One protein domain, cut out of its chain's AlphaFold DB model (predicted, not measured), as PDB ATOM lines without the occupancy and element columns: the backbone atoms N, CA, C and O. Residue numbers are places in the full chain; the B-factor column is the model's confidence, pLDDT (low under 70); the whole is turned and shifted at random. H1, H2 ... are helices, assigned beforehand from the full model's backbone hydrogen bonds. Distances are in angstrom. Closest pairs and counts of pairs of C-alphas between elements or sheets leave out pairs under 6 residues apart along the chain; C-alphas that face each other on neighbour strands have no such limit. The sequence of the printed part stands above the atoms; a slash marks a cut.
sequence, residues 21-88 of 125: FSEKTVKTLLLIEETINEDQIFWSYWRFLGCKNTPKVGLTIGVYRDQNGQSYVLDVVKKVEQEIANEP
ATOM      1  N   PHE A  21      17.378 169.089  72.838       52.31
ATOM      2  CA  PHE A  21      18.575 169.904  72.618       52.31
ATOM      3  C   PHE A  21      19.380 170.083  73.906       52.31
ATOM      4  O   PHE A  21      20.599 169.977  73.862       52.31
ATOM      5  N   SER A  22      18.728 170.287  75.055       59.56
ATOM      6  CA  SER A  22      19.398 170.336  76.361       59.56
ATOM      7  C   SER A  22      20.106 169.014  76.672       59.56
ATOM      8  O   SER A  22      21.306 169.007  76.924       59.56
ATOM      9  N   GLU A  23      19.424 167.873  76.539       59.94
ATOM     10  CA  GLU A  23      20.028 166.565  76.814       59.94
ATOM     11  C   GLU A  23      21.122 166.191  75.805       59.94
ATOM     12  O   GLU A  23      22.155 165.652  76.206       59.94
ATOM     13  N   LYS A  24      20.955 166.498  74.509       58.34
ATOM     14  CA  LYS A  24      22.019 166.289  73.512       58.34
ATOM     15  C   LYS A  24      23.194 167.234  73.713       58.34
ATOM     16  O   LYS A  24      24.323 166.789  73.554       58.34
ATOM     17  N   THR A  25      22.966 168.492  74.077       59.03
ATOM     18  CA  THR A  25      24.047 169.461  74.322       59.03
ATOM     19  C   THR A  25      24.820 169.079  75.577       59.03
ATOM     20  O   THR A  25      26.039 169.020  75.527       59.03
ATOM     21  N   VAL A  26      24.139 168.702  76.664       61.94
ATOM     22  CA  VAL A  26      24.782 168.219  77.899       61.94
ATOM     23  C   VAL A  26      25.548 166.914  77.656       61.94
ATOM     24  O   VAL A  26      26.689 166.792  78.090       61.94
ATOM     25  N   LYS A  27      24.991 165.962  76.893       60.56
ATOM     26  CA  LYS A  27      25.722 164.742  76.502       60.56
ATOM     27  C   LYS A  27      26.911 165.033  75.589       60.56
ATOM     28  O   LYS A  27      27.942 164.397  75.740       60.56
ATOM     29  N   THR A  28      26.788 165.994  74.674       60.38
ATOM     30  CA  THR A  28      27.893 166.403  73.792       60.38
ATOM     31  C   THR A  28      28.993 167.118  74.578       60.38
ATOM     32  O   THR A  28      30.158 166.887  74.293       60.38
ATOM     33  N   LEU A  29      28.649 167.918  75.596       64.19
ATOM     34  CA  LEU A  29      29.610 168.561  76.504       64.19
ATOM     35  C   LEU A  29      30.393 167.535  77.338       64.19
ATOM     36  O   LEU A  29      31.587 167.713  77.538       64.19
ATOM     37  N   LEU A  30      29.742 166.450  77.767       66.25
ATOM     38  CA  LEU A  30      30.395 165.335  78.466       66.25
ATOM     39  C   LEU A  30      31.192 164.419  77.522       66.25
ATOM     40  O   LEU A  30      32.130 163.764  77.953       66.25
ATOM     41  N   LEU A  31      30.863 164.377  76.226       62.66
ATOM     42  CA  LEU A  31      31.605 163.581  75.235       62.66
ATOM     43  C   LEU A  31      33.011 164.129  74.935       62.66
ATOM     44  O   LEU A  31      33.806 163.432  74.312       62.66
ATOM     45  N   ILE A  32      33.296 165.369  75.340       62.06
ATOM     46  CA  ILE A  32      34.618 166.004  75.224       62.06
ATOM     47  C   ILE A  32      35.516 165.628  76.417       62.06
ATOM     48  O   ILE A  32      36.678 166.022  76.463       62.06
ATOM     49  N   GLU A  33      34.990 164.885  77.394       66.38
ATOM     50  CA  GLU A  33      35.763 164.418  78.534       66.38
ATOM     51  C   GLU A  33      36.645 163.246  78.094       66.38
ATOM     52  O   GLU A  33      36.187 162.126  77.857       66.38
ATOM     53  N   GLU A  34      37.931 163.537  77.912       73.56
ATOM     54  CA  GLU A  34      38.932 162.529  77.603       73.56
ATOM     55  C   GLU A  34      39.043 161.565  78.789       73.56
ATOM     56  O   GLU A  34      39.312 161.963  79.925       73.56
ATOM     57  N   THR A  35      38.811 160.276  78.539       70.00
ATOM     58  CA  THR A  35      38.961 159.252  79.570       70.00
ATOM     59  C   THR A  35      40.434 159.125  79.936       70.00
ATOM     60  O   THR A  35      41.229 158.607  79.147       70.00
ATOM     61  N   ILE A  36      40.802 159.581  81.132       81.44
ATOM     62  CA  ILE A  36      42.144 159.387  81.677       81.44
ATOM     63  C   ILE A  36      42.386 157.907  81.989       81.44
ATOM     64  O   ILE A  36      41.487 157.189  82.430       81.44
ATOM     65  N   ASN A  37      43.615 157.448  81.762       83.81
ATOM     66  CA  ASN A  37      44.008 156.097  82.148       83.81
ATOM     67  C   ASN A  37      44.017 155.957  83.674       83.81
ATOM     68  O   ASN A  37      44.374 156.892  84.392       83.81
ATOM     69  N   GLU A  38      43.653 154.770  84.163       84.25
ATOM     70  CA  GLU A  38      43.713 154.465  85.590       84.25
ATOM     71  C   GLU A  38      45.155 154.500  86.114       84.25
ATOM     72  O   GLU A  38      46.105 154.113  85.427       84.25
ATOM     73  N   ASP A  39      45.307 154.911  87.372       92.12
ATOM     74  CA  ASP A  39      46.568 154.780  88.093       92.12
ATOM     75  C   ASP A  39      46.948 153.299  88.256       92.12
ATOM     76  O   ASP A  39      46.122 152.448  88.605       92.12
ATOM     77  N   GLN A  40      48.223 152.984  88.025       88.94
ATOM     78  CA  GLN A  40      48.704 151.602  87.993       88.94
ATOM     79  C   GLN A  40      48.572 150.884  89.343       88.94
ATOM     80  O   GLN A  40      48.310 149.674  89.375       88.94
ATOM     81  N   ILE A  41      48.742 151.600  90.460       91.25
ATOM     82  CA  ILE A  41      48.667 151.030  91.809       91.25
ATOM     83  C   ILE A  41      47.218 150.655  92.107       91.25
ATOM     84  O   ILE A  41      46.933 149.513  92.490       91.25
ATOM     85  N   PHE A  42      46.294 151.592  91.881       90.31
ATOM     86  CA  PHE A  42      44.875 151.354  92.133       90.31
ATOM     87  C   PHE A  42      44.298 150.293  91.205       90.31
ATOM     88  O   PHE A  42      43.616 149.381  91.677       90.31
ATOM     89  N   TRP A  43      44.630 150.332  89.919       90.56
ATOM     90  CA  TRP A  43      44.184 149.328  88.958       90.56
ATOM     91  C   TRP A  43      44.618 147.910  89.354       90.56
ATOM     92  O   TRP A  43      43.826 146.961  89.336       90.56
ATOM     93  N   SER A  44      45.872 147.755  89.789       89.44
ATOM     94  CA  SER A  44      46.392 146.458  90.232       89.44
ATOM     95  C   SER A  44      45.675 145.959  91.490       89.44
ATOM     96  O   SER A  44      45.378 144.768  91.616       89.44
ATOM     97  N   TYR A  45      45.343 146.866  92.410       90.38
ATOM     98  CA  TYR A  45      44.562 146.536  93.598       90.38
ATOM     99  C   TYR A  45      43.124 146.115  93.268       90.38
ATOM    100  O   TYR A  45      42.651 145.100  93.784       90.38
ATOM    101  N   TRP A  46      42.445 146.823  92.364       90.38
ATOM    102  CA  TRP A  46      41.106 146.450  91.905       90.38
ATOM    103  C   TRP A  46      41.080 145.044  91.304       90.38
ATOM    104  O   TRP A  46      40.189 144.246  91.608       90.38
ATOM    105  N   ARG A  47      42.107 144.688  90.527       90.06
ATOM    106  CA  ARG A  47      42.271 143.328  89.995       90.06
ATOM    107  C   ARG A  47      42.489 142.284  91.078       90.06
ATOM    108  O   ARG A  47      41.905 141.204  91.006       90.06
ATOM    109  N   PHE A  48      43.280 142.603  92.099       89.31
ATOM    110  CA  PHE A  48      43.455 141.728  93.256       89.31
ATOM    111  C   PHE A  48      42.128 141.473  93.994       89.31
ATOM    112  O   PHE A  48      41.822 140.328  94.352       89.31
ATOM    113  N   LEU A  49      41.306 142.510  94.186       89.06
ATOM    114  CA  LEU A  49      39.983 142.369  94.801       89.06
ATOM    115  C   LEU A  49      39.046 141.508  93.944       89.06
ATOM    116  O   LEU A  49      38.414 140.597  94.479       89.06
ATOM    117  N   GLY A  50      39.022 141.733  92.626       90.06
ATOM    118  CA  GLY A  50      38.201 140.977  91.674       90.06
ATOM    119  C   GLY A  50      38.649 139.528  91.430       90.06
ATOM    120  O   GLY A  50      37.865 138.719  90.932       90.06
ATOM    121  N   CYS A  51      39.885 139.167  91.786       87.75
ATOM    122  CA  CYS A  51      40.394 137.806  91.630       87.75
ATOM    123  C   CYS A  51      39.725 136.833  92.620       87.75
ATOM    124  O   CYS A  51      39.779 137.033  93.840       87.75
ATOM    125  N   LYS A  52      39.119 135.760  92.086       89.75
ATOM    126  CA  LYS A  52      38.431 134.698  92.851       89.75
ATOM    127  C   LYS A  52      39.343 133.536  93.268       89.75
ATOM    128  O   LYS A  52      38.941 132.738  94.108       89.75
ATOM    129  N   ASN A  53      40.541 133.426  92.694       86.81
ATOM    130  CA  ASN A  53      41.437 132.300  92.952       86.81
ATOM    131  C   ASN A  53      42.136 132.451  94.311       86.81
ATOM    132  O   ASN A  53      42.622 133.532  94.651       86.81
ATOM    133  N   THR A  54      42.221 131.353  95.062       87.56
ATOM    134  CA  THR A  54      43.009 131.234  96.295       87.56
ATOM    135  C   THR A  54      44.183 130.271  96.063       87.56
ATOM    136  O   THR A  54      44.003 129.267  95.372       87.56
ATOM    137  N   PRO A  55      45.389 130.536  96.604       83.94
ATOM    138  CA  PRO A  55      45.784 131.678  97.436       83.94
ATOM    139  C   PRO A  55      46.136 132.928  96.604       83.94
ATOM    140  O   PRO A  55      46.889 132.849  95.637       83.94
ATOM    141  N   LYS A  56      45.627 134.100  97.008       85.94
ATOM    142  CA  LYS A  56      45.999 135.401  96.426       85.94
ATOM    143  C   LYS A  56      46.776 136.239  97.435       85.94
ATOM    144  O   LYS A  56      46.428 136.252  98.611       85.94
ATOM    145  N   VAL A  57      47.795 136.961  96.968       86.50
ATOM    146  CA  VAL A  57      48.646 137.831  97.796       86.50
ATOM    147  C   VAL A  57      48.648 139.239  97.203       86.50
ATOM    148  O   VAL A  57      48.830 139.402  95.998       86.50
ATOM    149  N   GLY A  58      48.410 140.250  98.039       85.56
ATOM    150  CA  GLY A  58      48.418 141.657  97.637       85.56
ATOM    151  C   GLY A  58      49.736 142.326  98.018       85.56
ATOM    152  O   GLY A  58      49.966 142.563  99.196       85.56
ATOM    153  N   LEU A  59      50.577 142.637  97.026       87.00
ATOM    154  CA  LEU A  59      51.877 143.315  97.204       87.00
ATOM    155  C   LEU A  59      51.899 144.739  96.621       87.00
ATOM    156  O   LEU A  59      52.946 145.370  96.553       87.00
ATOM    157  N   THR A  60      50.755 145.224  96.138       84.88
ATOM    158  CA  THR A  60      50.659 146.456  95.345       84.88
ATOM    159  C   THR A  60      50.448 147.695  96.205       84.88
ATOM    160  O   THR A  60      51.034 148.738  95.936       84.88
ATOM    161  N   ILE A  61      49.619 147.590  97.245       88.69
ATOM    162  CA  ILE A  61      49.344 148.693  98.164       88.69
ATOM    163  C   ILE A  61      50.311 148.623  99.343       88.69
ATOM    164  O   ILE A  61      50.335 147.629 100.067       88.69
ATOM    165  N   GLY A  62      51.028 149.721  99.590       89.94
ATOM    166  CA  GLY A  62      51.931 149.907 100.731       89.94
ATOM    167  C   GLY A  62      51.223 150.101 102.079       89.94
ATOM    168  O   GLY A  62      51.578 150.997 102.835       89.94
ATOM    169  N   VAL A  63      50.203 149.297 102.383       90.38
ATOM    170  CA  VAL A  63      49.543 149.287 103.697       90.38
ATOM    171  C   VAL A  63      50.244 148.268 104.577       90.38
ATOM    172  O   VAL A  63      50.354 147.099 104.207       90.38
ATOM    173  N   TYR A  64      50.672 148.702 105.760       92.00
ATOM    174  CA  TYR A  64      51.280 147.819 106.746       92.00
ATOM    175  C   TYR A  64      50.271 146.764 107.233       92.00
ATOM    176  O   TYR A  64      49.133 147.084 107.598       92.00
ATOM    177  N   ARG A  65      50.686 145.492 107.203       90.44
ATOM    178  CA  ARG A  65      49.855 144.336 107.554       90.44
ATOM    179  C   ARG A  65      50.414 143.596 108.764       90.44
ATOM    180  O   ARG A  65      51.624 143.548 108.959       90.44
ATOM    181  N   ASP A  66      49.522 143.002 109.549       91.56
ATOM    182  CA  ASP A  66      49.885 142.077 110.620       91.56
ATOM    183  C   ASP A  66      50.289 140.691 110.073       91.56
ATOM    184  O   ASP A  66      50.270 140.436 108.866       91.56
ATOM    185  N   GLN A  67      50.623 139.759 110.973       92.12
ATOM    186  CA  GLN A  67      50.987 138.377 110.620       92.12
ATOM    187  C   GLN A  67      49.859 137.604 109.910       92.12
ATOM    188  O   GLN A  67      50.124 136.595 109.261       92.12
ATOM    189  N   ASN A  68      48.615 138.081 110.003       88.44
ATOM    190  CA  ASN A  68      47.437 137.487 109.376       88.44
ATOM    191  C   ASN A  68      47.080 138.160 108.036       88.44
ATOM    192  O   ASN A  68      46.065 137.815 107.429       88.44
ATOM    193  N   GLY A  69      47.867 139.139 107.574       85.06
ATOM    194  CA  GLY A  69      47.601 139.896 106.348       85.06
ATOM    195  C   GLY A  69      46.510 140.970 106.487       85.06
ATOM    196  O   GLY A  69      46.044 141.517 105.482       85.06
ATOM    197  N   GLN A  70      46.094 141.307 107.708       87.19
ATOM    198  CA  GLN A  70      45.096 142.341 107.994       87.19
ATOM    199  C   GLN A  70      45.760 143.706 108.191       87.19
ATOM    200  O   GLN A  70      46.911 143.784 108.607       87.19
ATOM    201  N   SER A  71      45.056 144.792 107.858       90.00
ATOM    202  CA  SER A  71      45.565 146.155 108.066       90.00
ATOM    203  C   SER A  71      45.812 146.401 109.551       90.00
ATOM    204  O   SER A  71      44.900 146.240 110.362       90.00
ATOM    205  N   TYR A  72      47.034 146.790 109.908       93.44
ATOM    206  CA  TYR A  72      47.412 146.967 111.305       93.44
ATOM    207  C   TYR A  72      47.319 148.437 111.728       93.44
ATOM    208  O   TYR A  72      47.966 149.306 111.144       93.44
ATOM    209  N   VAL A  73      46.532 148.699 112.772       93.50
ATOM    210  CA  VAL A  73      46.438 150.011 113.425       93.50
ATOM    211  C   VAL A  73      47.378 150.028 114.628       93.50
ATOM    212  O   VAL A  73      47.322 149.124 115.467       93.50
ATOM    213  N   LEU A  74      48.213 151.064 114.722       95.19
ATOM    214  CA  LEU A  74      49.165 151.240 115.817       95.19
ATOM    215  C   LEU A  74      48.444 151.412 117.161       95.19
ATOM    216  O   LEU A  74      47.446 152.126 117.256       95.19
ATOM    217  N   ASP A  75      48.990 150.828 118.227       96.12
ATOM    218  CA  ASP A  75      48.360 150.886 119.553       96.12
ATOM    219  C   ASP A  75      48.309 152.306 120.135       96.12
ATOM    220  O   ASP A  75      47.372 152.639 120.857       96.12
ATOM    221  N   VAL A  76      49.270 153.167 119.782       96.44
ATOM    222  CA  VAL A  76      49.238 154.595 120.144       96.44
ATOM    223  C   VAL A  76      48.062 155.324 119.492       96.44
ATOM    224  O   VAL A  76      47.416 156.131 120.150       96.44
ATOM    225  N   VAL A  77      47.729 154.988 118.241       95.50
ATOM    226  CA  VAL A  77      46.597 155.588 117.520       95.50
ATOM    227  C   VAL A  77      45.283 155.141 118.154       95.50
ATOM    228  O   VAL A  77      44.451 155.984 118.466       95.50
ATOM    229  N   LYS A  78      45.137 153.843 118.459       95.62
ATOM    230  CA  LYS A  78      43.934 153.310 119.126       95.62
ATOM    231  C   LYS A  78      43.648 153.999 120.462       95.62
ATOM    232  O   LYS A  78      42.493 154.270 120.770       95.62
ATOM    233  N   LYS A  79      44.688 154.258 121.265       96.44
ATOM    234  CA  LYS A  79      44.548 154.948 122.557       96.44
ATOM    235  C   LYS A  79      44.041 156.377 122.374       96.44
ATOM    236  O   LYS A  79      43.047 156.745 122.985       96.44
ATOM    237  N   VAL A  80      44.679 157.141 121.491       94.06
ATOM    238  CA  VAL A  80      44.304 158.540 121.238       94.06
ATOM    239  C   VAL A  80      42.906 158.642 120.615       94.06
ATOM    240  O   VAL A  80      42.133 159.512 120.993       94.06
ATOM    241  N   GLU A  81      42.524 157.722 119.724       94.12
ATOM    242  CA  GLU A  81      41.156 157.665 119.185       94.12
ATOM    243  C   GLU A  81      40.107 157.438 120.281       94.12
ATOM    244  O   GLU A  81      39.050 158.067 120.257       94.12
ATOM    245  N   GLN A  82      40.395 156.571 121.257       94.62
ATOM    246  CA  GLN A  82      39.516 156.360 122.409       94.62
ATOM    247  C   GLN A  82      39.440 157.599 123.304       94.62
ATOM    248  O   GLN A  82      38.356 157.934 123.774       94.62
ATOM    249  N   GLU A  83      40.560 158.285 123.534       93.38
ATOM    250  CA  GLU A  83      40.596 159.538 124.295       93.38
ATOM    251  C   GLU A  83      39.717 160.606 123.633       93.38
ATOM    252  O   GLU A  83      38.811 161.122 124.282       93.38
ATOM    253  N   ILE A  84      39.895 160.839 122.327       91.12
ATOM    254  CA  ILE A  84      39.101 161.801 121.544       91.12
ATOM    255  C   ILE A  84      37.613 161.420 121.541       91.12
ATOM    256  O   ILE A  84      36.743 162.281 121.659       91.12
ATOM    257  N   ALA A  85      37.290 160.131 121.406       90.88
ATOM    258  CA  ALA A  85      35.904 159.664 121.381       90.88
ATOM    259  C   ALA A  85      35.185 159.806 122.735       90.88
ATOM    260  O   ALA A  85      33.962 159.931 122.760       90.88
ATOM    261  N   ASN A  86      35.930 159.780 123.843       92.69
ATOM    262  CA  ASN A  86      35.395 159.913 125.199       92.69
ATOM    263  C   ASN A  86      35.254 161.375 125.655       92.69
ATOM    264  O   ASN A  86      34.725 161.621 126.742       92.69
ATOM    265  N   GLU A  87      35.708 162.350 124.862       90.50
ATOM    266  CA  GLU A  87      35.506 163.762 125.178       90.50
ATOM    267  C   GLU A  87      34.003 164.104 125.169       90.50
ATOM    268  O   GLU A  87      33.297 163.784 124.211       90.50
ATOM    269  N   PRO A  88      33.471 164.774 126.210       81.06
ATOM    270  CA  PRO A  88      32.032 165.023 126.343       81.06
ATOM    271  C   PRO A  88      31.464 165.933 125.245       81.06
ATOM    272  O   PRO A  88      30.274 165.861 124.937       81.06
TER     273      PRO A  88
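What this domain is: This is residues 21 to 88 of the 125 residues of the protein "Aspartate transaminase" of Myxobolus squamalis (UniProt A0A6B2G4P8). Three short helices are strung out, without touching, along an open, winding chain that makes a wide V: H1 stands at one end, H3 forms the other arm, and H2 and the looping residues 51 to 74 lie between. The 68 printed residues hold H1, H2 and H3 in that order and no named strand; the class is all helix, though under half of the residues, 32, are in named elements. The whole is extended and flat, with a radius of gyration of the C-alphas of 21.4 A and spans of 58 by 45 by 18 A.

How they stand to each other: H1, residues 21 to 30, is apart from H2, residues 40 to 50. H3, residues 75 to 85, is apart from both. In H1, H2 and H3 every O i to N i+4 pair is within hydrogen-bond range.

Where its parts are: H1 begins at C-alpha 21 (18.575, 169.904, 72.618) and is 14.0 A long. H2 measures 15.4 A. H3 measures 15.3 A and ends at C-alpha 85 (35.904, 159.664, 121.381).

The domain as a whole: The C-alphas farthest apart, of Phe 21 and Gln 67, are separated by 59.1 A. The printed part has no cut. The link from H1 to H2 is short; that from H2 to H3, 24 residues, is long. Residues 21 to 33 have pLDDT under 70.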